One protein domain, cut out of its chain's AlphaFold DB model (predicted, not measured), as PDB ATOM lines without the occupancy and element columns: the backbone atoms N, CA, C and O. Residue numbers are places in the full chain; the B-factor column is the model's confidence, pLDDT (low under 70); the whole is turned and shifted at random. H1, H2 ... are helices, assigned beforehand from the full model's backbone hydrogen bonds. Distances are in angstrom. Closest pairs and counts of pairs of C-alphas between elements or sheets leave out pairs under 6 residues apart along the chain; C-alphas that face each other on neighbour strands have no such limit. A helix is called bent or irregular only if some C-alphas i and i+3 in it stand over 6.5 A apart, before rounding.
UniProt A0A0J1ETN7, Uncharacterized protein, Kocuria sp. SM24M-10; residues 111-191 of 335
ATOM      1  N   ALA A 111     161.149 157.538 170.851       92.88
ATOM      2  CA  ALA A 111     162.476 157.008 170.535       92.88
ATOM      3  C   ALA A 111     163.235 156.546 171.787       92.88
ATOM      4  O   ALA A 111     163.686 155.406 171.831       92.88
ATOM      5  N   SER A 112     163.303 157.373 172.834       90.44
ATOM      6  CA  SER A 112     164.021 157.036 174.072       90.44
ATOM      7  C   SER A 112     163.385 155.879 174.848       90.44
ATOM      8  O   SER A 112     164.091 155.068 175.446       90.44
ATOM      9  N   VAL A 113     162.053 155.783 174.833       94.00
ATOM     10  CA  VAL A 113     161.313 154.734 175.549       94.00
ATOM     11  C   VAL A 113     161.413 153.395 174.818       94.00
ATOM     12  O   VAL A 113     161.553 152.348 175.453       94.00
ATOM     13  N   LEU A 114     161.348 153.418 173.485       94.38
ATOM     14  CA  LEU A 114     161.272 152.214 172.662       94.38
ATOM     15  C   LEU A 114     162.621 151.736 172.119       94.38
ATOM     16  O   LEU A 114     162.695 150.600 171.663       94.38
ATOM     17  N   GLU A 115     163.690 152.530 172.209       93.38
ATOM     18  CA  GLU A 115     165.035 152.155 171.750       93.38
ATOM     19  C   GLU A 115     165.450 150.772 172.257       93.38
ATOM     20  O   GLU A 115     165.670 149.841 171.479       93.38
ATOM     21  N   ARG A 116     165.506 150.609 173.580       93.88
ATOM     22  CA  ARG A 116     165.972 149.368 174.195       93.88
ATOM     23  C   ARG A 116     165.103 148.151 173.850       93.88
ATOM     24  O   ARG A 116     165.692 147.141 173.453       93.88
ATOM     25  N   PRO A 117     163.762 148.178 173.992       94.44
ATOM     26  CA  PRO A 117     162.940 147.015 173.655       94.44
ATOM     27  C   PRO A 117     162.954 146.695 172.151       94.44
ATOM     28  O   PRO A 117     163.013 145.520 171.794       94.44
ATOM     29  N   LEU A 118     163.014 147.696 171.262       94.50
ATOM     30  CA  LEU A 118     163.132 147.460 169.816       94.50
ATOM     31  C   LEU A 118     164.456 146.779 169.453       94.50
ATOM     32  O   LEU A 118     164.455 145.769 168.750       94.50
ATOM     33  N   LEU A 119     165.587 147.291 169.948       94.38
ATOM     34  CA  LEU A 119     166.899 146.695 169.672       94.38
ATOM     35  C   LEU A 119     167.034 145.300 170.284       94.38
ATOM     36  O   LEU A 119     167.584 144.399 169.650       94.38
ATOM     37  N   THR A 120     166.500 145.103 171.492       94.12
ATOM     38  CA  THR A 120     166.501 143.788 172.149       94.12
ATOM     39  C   THR A 120     165.671 142.788 171.347       94.12
ATOM     40  O   THR A 120     166.186 141.723 171.021       94.12
ATOM     41  N   GLY A 121     164.450 143.147 170.936       92.56
ATOM     42  CA  GLY A 121     163.598 142.281 170.115       92.56
ATOM     43  C   GLY A 121     164.229 141.921 168.765       92.56
ATOM     44  O   GLY A 121     164.229 140.757 168.366       92.56
ATOM     45  N   LEU A 122     164.861 142.883 168.079       94.25
ATOM     46  CA  LEU A 122     165.593 142.607 166.834       94.25
ATOM     47  C   LEU A 122     166.761 141.637 167.050       94.25
ATOM     48  O   LEU A 122     167.015 140.774 166.205       94.25
ATOM     49  N   LEU A 123     167.478 141.764 168.168       94.00
ATOM     50  CA  LEU A 123     168.586 140.876 168.505       94.00
ATOM     51  C   LEU A 123     168.105 139.465 168.867       94.00
ATOM     52  O   LEU A 123     168.734 138.490 168.449       94.00
ATOM     53  N   GLU A 124     166.997 139.338 169.597       93.12
ATOM     54  CA  GLU A 124     166.358 138.049 169.898       93.12
ATOM     55  C   GLU A 124     166.016 137.302 168.611       93.12
ATOM     56  O   GLU A 124     166.407 136.145 168.443       93.12
ATOM     57  N   TRP A 125     165.418 137.990 167.638       92.19
ATOM     58  CA  TRP A 125     165.161 137.402 166.329       92.19
ATOM     59  C   TRP A 125     166.453 137.040 165.587       92.19
ATOM     60  O   TRP A 125     166.599 135.934 165.069       92.19
ATOM     61  N   GLY A 126     167.434 137.948 165.567       89.69
ATOM     62  CA  GLY A 126     168.704 137.738 164.865       89.69
ATOM     63  C   GLY A 126     169.561 136.606 165.442       89.69
ATOM     64  O   GLY A 126     170.398 136.040 164.733       89.69
ATOM     65  N   THR A 127     169.355 136.262 166.714       89.12
ATOM     66  CA  THR A 127     170.040 135.158 167.400       89.12
ATOM     67  C   THR A 127     169.218 133.871 167.455       89.12
ATOM     68  O   THR A 127     169.768 132.824 167.797       89.12
ATOM     69  N   ASN A 128     167.951 133.900 167.028       85.31
ATOM     70  CA  ASN A 128     167.113 132.712 166.946       85.31
ATOM     71  C   ASN A 128     167.680 131.707 165.907       85.31
ATOM     72  O   ASN A 128     168.030 132.086 164.773       85.31
ATOM     73  N   PRO A 129     167.830 130.414 166.266       75.75
ATOM     74  CA  PRO A 129     168.300 129.384 165.343       75.75
ATOM     75  C   PRO A 129     167.333 129.115 164.180       75.75
ATOM     76  O   PRO A 129     167.818 128.865 163.074       75.75
ATOM     77  N   LEU A 130     166.017 129.217 164.407       69.62
ATOM     78  CA  LEU A 130     164.945 128.968 163.433       69.62
ATOM     79  C   LEU A 130     163.927 130.125 163.461       69.62
ATOM     80  O   LEU A 130     162.839 129.983 164.019       69.62
ATOM     81  N   PRO A 131     164.284 131.300 162.922       68.25
ATOM     82  CA  PRO A 131     163.348 132.410 162.842       68.25
ATOM     83  C   PRO A 131     162.277 132.095 161.793       68.25
ATOM     84  O   PRO A 131     162.614 131.894 160.633       68.25
ATOM     85  N   GLU A 132     161.001 132.070 162.184       71.06
ATOM     86  CA  GLU A 132     159.899 131.797 161.252       71.06
ATOM     87  C   GLU A 132     159.761 132.910 160.203       71.06
ATOM     88  O   GLU A 132     160.013 132.694 159.017       71.06
ATOM     89  N   GLN A 133     159.389 134.113 160.655       83.19
ATOM     90  CA  GLN A 133     159.169 135.294 159.822       83.19
ATOM     91  C   GLN A 133     159.980 136.484 160.347       83.19
ATOM     92  O   GLN A 133     160.154 136.619 161.562       83.19
ATOM     93  N   PRO A 134     160.492 137.357 159.462       88.06
ATOM     94  CA  PRO A 134     161.187 138.568 159.877       88.06
ATOM     95  C   PRO A 134     160.221 139.569 160.541       88.06
ATOM     96  O   PRO A 134     159.125 139.796 160.020       88.06
ATOM     97  N   PRO A 135     160.613 140.227 161.649       91.50
ATOM     98  CA  PRO A 135     159.757 141.141 162.400       91.50
ATOM     99  C   PRO A 135     159.710 142.514 161.715       91.50
ATOM    100  O   PRO A 135     160.321 143.489 162.160       91.50
ATOM    101  N   LEU A 136     158.981 142.589 160.599       93.81
ATOM    102  CA  LEU A 136     158.881 143.787 159.760       93.81
ATOM    103  C   LEU A 136     158.392 145.011 160.535       93.81
ATOM    104  O   LEU A 136     158.967 146.085 160.385       93.81
ATOM    105  N   ILE A 137     157.385 144.845 161.397       94.19
ATOM    106  CA  ILE A 137     156.830 145.949 162.191       94.19
ATOM    107  C   ILE A 137     157.863 146.550 163.155       94.19
ATOM    108  O   ILE A 137     157.903 147.765 163.333       94.19
ATOM    109  N   VAL A 138     158.760 145.725 163.705       94.94
ATOM    110  CA  VAL A 138     159.830 146.162 164.615       94.94
ATOM    111  C   VAL A 138     160.910 146.922 163.843       94.94
ATOM    112  O   VAL A 138     161.329 147.995 164.271       94.94
ATOM    113  N   ALA A 139     161.328 146.418 162.676       94.69
ATOM    114  CA  ALA A 139     162.282 147.127 161.818       94.69
ATOM    115  C   ALA A 139     161.710 148.442 161.270       94.69
ATOM    116  O   ALA A 139     162.416 149.448 161.203       94.69
ATOM    117  N   GLN A 140     160.425 148.455 160.918       95.44
ATOM    118  CA  GLN A 140     159.738 149.656 160.467       95.44
ATOM    119  C   GLN A 140     159.637 150.697 161.587       95.44
ATOM    120  O   GLN A 140     159.956 151.856 161.351       95.44
ATOM    121  N   ALA A 141     159.271 150.290 162.805       94.94
ATOM    122  CA  ALA A 141     159.255 151.168 163.972       94.94
ATOM    123  C   ALA A 141     160.647 151.740 164.280       94.94
ATOM    124  O   ALA A 141     160.787 152.938 164.516       94.94
ATOM    125  N   ALA A 142     161.688 150.905 164.225       93.88
ATOM    126  CA  ALA A 142     163.069 151.336 164.419       93.88
ATOM    127  C   ALA A 142     163.499 152.404 163.397       93.88
ATOM    128  O   ALA A 142     164.159 153.377 163.764       93.88
ATOM    129  N   ARG A 143     163.080 152.258 162.134       93.38
ATOM    130  CA  ARG A 143     163.286 153.264 161.085       93.38
ATOM    131  C   ARG A 143     162.481 154.538 161.342       93.38
ATOM    132  O   ARG A 143     163.057 155.622 161.325       93.38
ATOM    133  N   ASP A 144     161.176 154.411 161.572       93.38
ATOM    134  CA  ASP A 144     160.247 155.541 161.717       93.38
ATOM    135  C   ASP A 144     160.628 156.421 162.927       93.38
ATOM    136  O   ASP A 144     160.558 157.647 162.861       93.38
ATOM    137  N   LEU A 145     161.140 155.808 164.000       91.12
ATOM    138  CA  LEU A 145     161.677 156.509 165.172       91.12
ATOM    139  C   LEU A 145     163.160 156.907 165.033       91.12
ATOM    140  O   LEU A 145     163.662 157.680 165.850       91.12
ATOM    141  N   SER A 146     163.854 156.401 164.008       90.75
ATOM    142  CA  SER A 146     165.298 156.564 163.778       90.75
ATOM    143  C   SER A 146     166.133 156.240 165.022       90.75
ATOM    144  O   SER A 146     166.915 157.061 165.508       90.75
ATOM    145  N   ILE A 147     165.916 155.037 165.553       90.81
ATOM    146  CA  ILE A 147     166.538 154.556 166.789       90.81
ATOM    147  C   ILE A 147     168.071 154.473 166.631       90.81
ATOM    148  O   ILE A 147     168.555 153.886 165.658       90.81
ATOM    149  N   PRO A 148     168.853 155.037 167.573       84.25
ATOM    150  CA  PRO A 148     170.302 154.898 167.564       84.25
ATOM    151  C   PRO A 148     170.704 153.475 167.975       84.25
ATOM    152  O   PRO A 148     170.155 152.906 168.908       84.25
ATOM    153  N   ASP A 149     171.684 152.899 167.283       78.00
ATOM    154  CA  ASP A 149     172.181 151.533 167.540       78.00
ATOM    155  C   ASP A 149     173.724 151.461 167.547       78.00
ATOM    156  O   ASP A 149     174.336 150.396 167.674       78.00
ATOM    157  N   ASP A 150     174.402 152.581 167.275       72.75
ATOM    158  CA  ASP A 150     175.832 152.620 166.920       72.75
ATOM    159  C   ASP A 150     176.209 151.626 165.786       72.75
ATOM    160  O   ASP A 150     177.375 151.275 165.560       72.75
ATOM    161  N   GLY A 151     175.197 151.154 165.047       66.50
ATOM    162  CA  GLY A 151     175.260 150.140 164.001       66.50
ATOM    163  C   GLY A 151     175.694 148.747 164.467       66.50
ATOM    164  O   GLY A 151     176.245 148.006 163.648       66.50
ATOM    165  N   ARG A 152     175.529 148.374 165.742       87.19
ATOM    166  CA  ARG A 152     175.903 147.035 166.228       87.19
ATOM    167  C   ARG A 152     174.806 146.007 165.964       87.19
ATOM    168  O   ARG A 152     175.085 145.008 165.295       87.19
ATOM    169  N   VAL A 153     173.586 146.234 166.445       90.94
ATOM    170  CA  VAL A 153     172.472 145.285 166.306       90.94
ATOM    171  C   VAL A 153     172.015 145.206 164.852       90.94
ATOM    172  O   VAL A 153     171.945 144.103 164.310       90.94
ATOM    173  N   TYR A 154     171.815 146.333 164.163       91.50
ATOM    174  CA  TYR A 154     171.347 146.343 162.771       91.50
ATOM    175  C   TYR A 154     172.284 145.579 161.839       91.50
ATOM    176  O   TYR A 154     171.819 144.805 161.005       91.50
ATOM    177  N   ARG A 155     173.608 145.705 162.005       90.25
ATOM    178  CA  ARG A 155     174.574 144.943 161.192       90.25
ATOM    179  C   ARG A 155     174.534 143.447 161.487       90.25
ATOM    180  O   ARG A 155     174.640 142.656 160.551       90.25
ATOM    181  N   VAL A 156     174.417 143.052 162.755       91.44
ATOM    182  CA  VAL A 156     174.355 141.634 163.154       91.44
ATOM    183  C   VAL A 156     173.089 140.982 162.600       91.44
ATOM    184  O   VAL A 156     173.168 139.934 161.955       91.44
ATOM    185  N   VAL A 157     171.945 141.636 162.790       93.50
ATOM    186  CA  VAL A 157     170.635 141.152 162.345       93.50
ATOM    187  C   VAL A 157     170.550 141.136 160.816       93.50
ATOM    188  O   VAL A 157     170.139 140.129 160.241       93.50
ATOM    189  N   ARG A 158     171.047 142.176 160.132       92.75
ATOM    190  CA  ARG A 158     171.109 142.220 158.661       92.75
ATOM    191  C   ARG A 158     171.964 141.091 158.083       92.75
ATOM    192  O   ARG A 158     171.486 140.358 157.225       92.75
ATOM    193  N   ARG A 159     173.180 140.864 158.601       90.75
ATOM    194  CA  ARG A 159     174.038 139.740 158.160       90.75
ATOM    195  C   ARG A 159     173.395 138.376 158.398       90.75
ATOM    196  O   ARG A 159     173.719 137.402 157.720       90.75
ATOM    197  N   ARG A 160     172.552 138.245 159.424       88.94
ATOM    198  CA  ARG A 160     171.772 137.023 159.643       88.94
ATOM    199  C   ARG A 160     170.693 136.882 158.573       88.94
ATOM    200  O   ARG A 160     170.619 135.812 157.981       88.94
ATOM    201  N   ALA A 161     169.932 137.939 158.302       89.62
ATOM    202  CA  ALA A 161     168.907 137.944 157.265       89.62
ATOM    203  C   ALA A 161     169.500 137.624 155.876       89.62
ATOM    204  O   ALA A 161     169.059 136.695 155.213       89.62
ATOM    205  N   GLU A 162     170.593 138.272 155.477       89.75
ATOM    206  CA  GLU A 162     171.281 137.993 154.203       89.75
ATOM    207  C   GLU A 162     171.715 136.520 154.068       89.75
ATOM    208  O   GLU A 162     171.610 135.930 152.994       89.75
ATOM    209  N   ARG A 163     172.144 135.882 155.167       88.06
ATOM    210  CA  ARG A 163     172.470 134.445 155.170       88.06
ATOM    211  C   ARG A 163     171.249 133.547 154.962       88.06
ATOM    212  O   ARG A 163     171.428 132.441 154.465       88.06
ATOM    213  N   PHE A 164     170.057 133.979 155.368       85.38
ATOM    214  CA  PHE A 164     168.815 133.255 155.085       85.38
ATOM    215  C   PHE A 164     168.362 133.464 153.639       85.38
ATOM    216  O   PHE A 164     167.976 132.491 153.001       85.38
ATOM    217  N   LEU A 165     168.510 134.675 153.084       85.44
ATOM    218  CA  LEU A 165     168.260 134.927 151.655       85.44
ATOM    219  C   LEU A 165     169.117 134.033 150.757       85.44
ATOM    220  O   LEU A 165     168.617 133.458 149.798       85.44
ATOM    221  N   ALA A 166     170.392 133.854 151.108       84.25
ATOM    222  CA  ALA A 166     171.312 133.005 150.353       84.25
ATOM    223  C   ALA A 166     170.975 131.500 150.390       84.25
ATOM    224  O   ALA A 166     171.602 130.730 149.670       84.25
ATOM    225  N   ARG A 167     170.039 131.064 151.245       81.31
ATOM    226  CA  ARG A 167     169.641 129.655 151.415       81.31
ATOM    227  C   ARG A 167     168.293 129.321 150.762       81.31
ATOM    228  O   ARG A 167     167.734 128.289 151.104       81.31
ATOM    229  N   GLU A 168     167.782 130.183 149.878       66.75
ATOM    230  CA  GLU A 168     166.485 130.004 149.193       66.75
ATOM    231  C   GLU A 168     165.323 129.773 150.176       66.75
ATOM    232  O   GLU A 168     164.540 128.838 150.068       66.75
ATOM    233  N   TYR A 169     165.233 130.644 151.184       67.31
ATOM    234  CA  TYR A 169     164.179 130.592 152.195       67.31
ATOM    235  C   TYR A 169     162.811 131.011 151.620       67.31
ATOM    236  O   TYR A 169     162.714 132.032 150.930       67.31
ATOM    237  N   ASP A 170     161.749 130.277 151.970       64.06
ATOM    238  CA  ASP A 170     160.366 130.669 151.681       64.06
ATOM    239  C   ASP A 170     160.050 132.024 152.344       64.06
ATOM    240  O   ASP A 170     160.159 132.190 153.558       64.06
ATOM    241  N   GLY A 171     159.662 133.025 151.548       69.69
ATOM    242  CA  GLY A 171     159.419 134.392 152.037       69.69
ATOM    243  C   GLY A 171     160.597 135.361 151.871       69.69
ATOM    244  O   GLY A 171     160.704 136.336 152.623       69.69
ATOM    245  N   SER A 172     161.455 135.125 150.874       80.25
ATOM    246  CA  SER A 172     162.556 136.011 150.466       80.25
ATOM    247  C   SER A 172     162.155 137.488 150.356       80.25
ATOM    248  O   SER A 172     162.867 138.343 150.873       80.25
ATOM    249  N   GLU A 173     160.978 137.800 149.804       87.06
ATOM    250  CA  GLU A 173     160.490 139.180 149.665       87.06
ATOM    251  C   GLU A 173     160.368 139.907 151.017       87.06
ATOM    252  O   GLU A 173     160.811 141.048 151.175       87.06
ATOM    253  N   SER A 174     159.803 139.249 152.032       88.25
ATOM    254  CA  SER A 174     159.691 139.819 153.379       88.25
ATOM    255  C   SER A 174     161.067 140.035 154.003       88.25
ATOM    256  O   SER A 174     161.279 141.015 154.717       88.25
ATOM    257  N   LEU A 175     162.026 139.156 153.715       88.75
ATOM    258  CA  LEU A 175     163.387 139.289 154.220       88.75
ATOM    259  C   LEU A 175     164.168 140.409 153.514       88.75
ATOM    260  O   LEU A 175     164.907 141.142 154.169       88.75
ATOM    261  N   GLU A 176     163.974 140.596 152.209       91.69
ATOM    262  CA  GLU A 176     164.530 141.720 151.442       91.69
ATOM    263  C   GLU A 176     163.989 143.061 151.947       91.69
ATOM    264  O   GLU A 176     164.755 144.000 152.195       91.69
ATOM    265  N   ARG A 177     162.672 143.141 152.182       93.62
ATOM    266  CA  ARG A 177     162.040 144.311 152.810       93.62
ATOM    267  C   ARG A 177     162.626 144.571 154.193       93.62
ATOM    268  O   ARG A 177     162.954 145.709 154.514       93.62
ATOM    269  N   PHE A 178     162.822 143.527 154.994       93.44
ATOM    270  CA  PHE A 178     163.425 143.638 156.320       93.44
ATOM    271  C   PHE A 178     164.866 144.174 156.268       93.44
ATOM    272  O   PHE A 178     165.199 145.117 156.982       93.44
ATOM    273  N   VAL A 179     165.711 143.642 155.377       93.19
ATOM    274  CA  VAL A 179     167.084 144.133 155.149       93.19
ATOM    275  C   VAL A 179     167.092 145.599 154.705       93.19
ATOM    276  O   VAL A 179     167.931 146.385 155.164       93.19
ATOM    277  N   THR A 180     166.142 145.980 153.849       95.31
ATOM    278  CA  THR A 180     165.968 147.361 153.384       95.31
ATOM    279  C   THR A 180     165.621 148.286 154.549       95.31
ATOM    280  O   THR A 180     166.332 149.264 154.772       95.31
ATOM    281  N   LEU A 181     164.623 147.929 155.365       94.62
ATOM    282  CA  LEU A 181     164.209 148.704 156.541       94.62
ATOM    283  C   LEU A 181     165.345 148.883 157.556       94.62
ATOM    284  O   LEU A 181     165.560 149.991 158.042       94.62
ATOM    285  N   LEU A 182     166.120 147.831 157.841       93.12
ATOM    286  CA  LEU A 182     167.282 147.929 158.736       93.12
ATOM    287  C   LEU A 182     168.371 148.851 158.177       93.12
ATOM    288  O   LEU A 182     169.058 149.538 158.927       93.12
ATOM    289  N   THR A 183     168.537 148.877 156.855       91.75
ATOM    290  CA  THR A 183     169.498 149.763 156.190       91.75
ATOM    291  C   THR A 183     169.031 151.217 156.209       91.75
ATOM    292  O   THR A 183     169.851 152.108 156.412       91.75
ATOM    293  N   GLU A 184     167.732 151.467 156.035       91.56
ATOM    294  CA  GLU A 184     167.126 152.795 156.194       91.56
ATOM    295  C   GLU A 184     167.256 153.296 157.639       91.56
ATOM    296  O   GLU A 184     167.708 154.420 157.850       91.56
ATOM    297  N   ALA A 185     166.962 152.447 158.630       88.81
ATOM    298  CA  ALA A 185     167.118 152.775 160.049       88.81
ATOM    299  C   ALA A 185     168.572 153.141 160.406       88.81
ATOM    300  O   ALA A 185     168.820 154.140 161.077       88.81
ATOM    301  N   GLU A 186     169.555 152.392 159.885       87.44
ATOM    302  CA  GLU A 186     170.984 152.673 160.095       87.44
ATOM    303  C   GLU A 186     171.441 154.007 159.460       87.44
ATOM    304  O   GLU A 186     172.438 154.598 159.888       87.44
ATOM    305  N   LYS A 187     170.760 154.462 158.401       83.44
ATOM    306  CA  LYS A 187     171.083 155.705 157.684       83.44
ATOM    307  C   LYS A 187     170.428 156.929 158.312       83.44
ATOM    308  O   LYS A 187     171.132 157.915 158.501       83.44
ATOM    309  N   GLY A 188     169.149 156.847 158.687       71.19
ATOM    310  CA  GLY A 188     168.400 157.982 159.248       71.19
ATOM    311  C   GLY A 188     169.083 158.613 160.467       71.19
ATOM    312  O   GLY A 188     169.112 159.828 160.609       71.19
ATOM    313  N   HIS A 189     169.756 157.808 161.293       64.25
ATOM    314  CA  HIS A 189     170.534 158.333 162.417       64.25
ATOM    315  C   HIS A 189     171.812 159.092 162.004       64.25
ATOM    316  O   HIS A 189     172.195 160.058 162.660       64.25
ATOM    317  N   ARG A 190     172.496 158.677 160.927       58.41
ATOM    318  CA  ARG A 190     173.740 159.336 160.479       58.41
ATOM    319  C   ARG A 190     173.500 160.729 159.903       58.41
ATOM    320  O   ARG A 190     174.424 161.535 159.918       58.41
ATOM    321  N   GLU A 191     172.303 160.986 159.390       56.72
ATOM    322  CA  GLU A 191     171.932 162.270 158.788       56.72
ATOM    323  C   GLU A 191     171.429 163.283 159.834       56.72
ATOM    324  O   GLU A 191     171.652 164.478 159.664       56.72
TER     325      GLU A 191
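Overview. This is residues 111 to 191 of the 335 residues of an uncharacterized protein of Kocuria sp. SM24M-10 (UniProt A0A0J1ETN7). Four helices form a four-cornered bundle: H2 and H3 pack on the longest, H4, and H1 covers them opposite H4. The 81 printed residues hold H1 to H4 in chain order, no named strand; the class is all helix. The whole is compact, radius of gyration of the C-alphas 11.8 A, spanning 36 by 22 by 19 A.

Along the chain. H4, residues 172 to 191, 29.1 A long, ends at C-alpha (171.932, 162.270, 158.788). H3 is residues 153 to 165, 18.4 A; H2 136 to 144, 12.0 A. H1, 111 to 127, 23.3 A, begins at C-alpha (162.476, 157.008, 170.535); it is irregular, C-alphas 113 and 116 standing 7.2 A apart.

Arrangement. H4 touches H2, closest C-alphas Arg 143 and Ala 185, 4.0 A. H3 and H4, a hairpin, touch, closest C-alphas Arg 158 and Val 179, 5.7 A. H1 touches H3, closest C-alphas Gly 126 and Val 157, 4.7 A. H1 and H4 are apart. O i to N i+4 pairs are within hydrogen-bond range throughout H2 and H3, 11 of 13 in H1, 14 of 16 in H4.

Size, cuts and confidence. The printed part has no cut; its links are short. Residues 130 to 131, 151, 168 to 171 and 189 to 191 have pLDDT under 70.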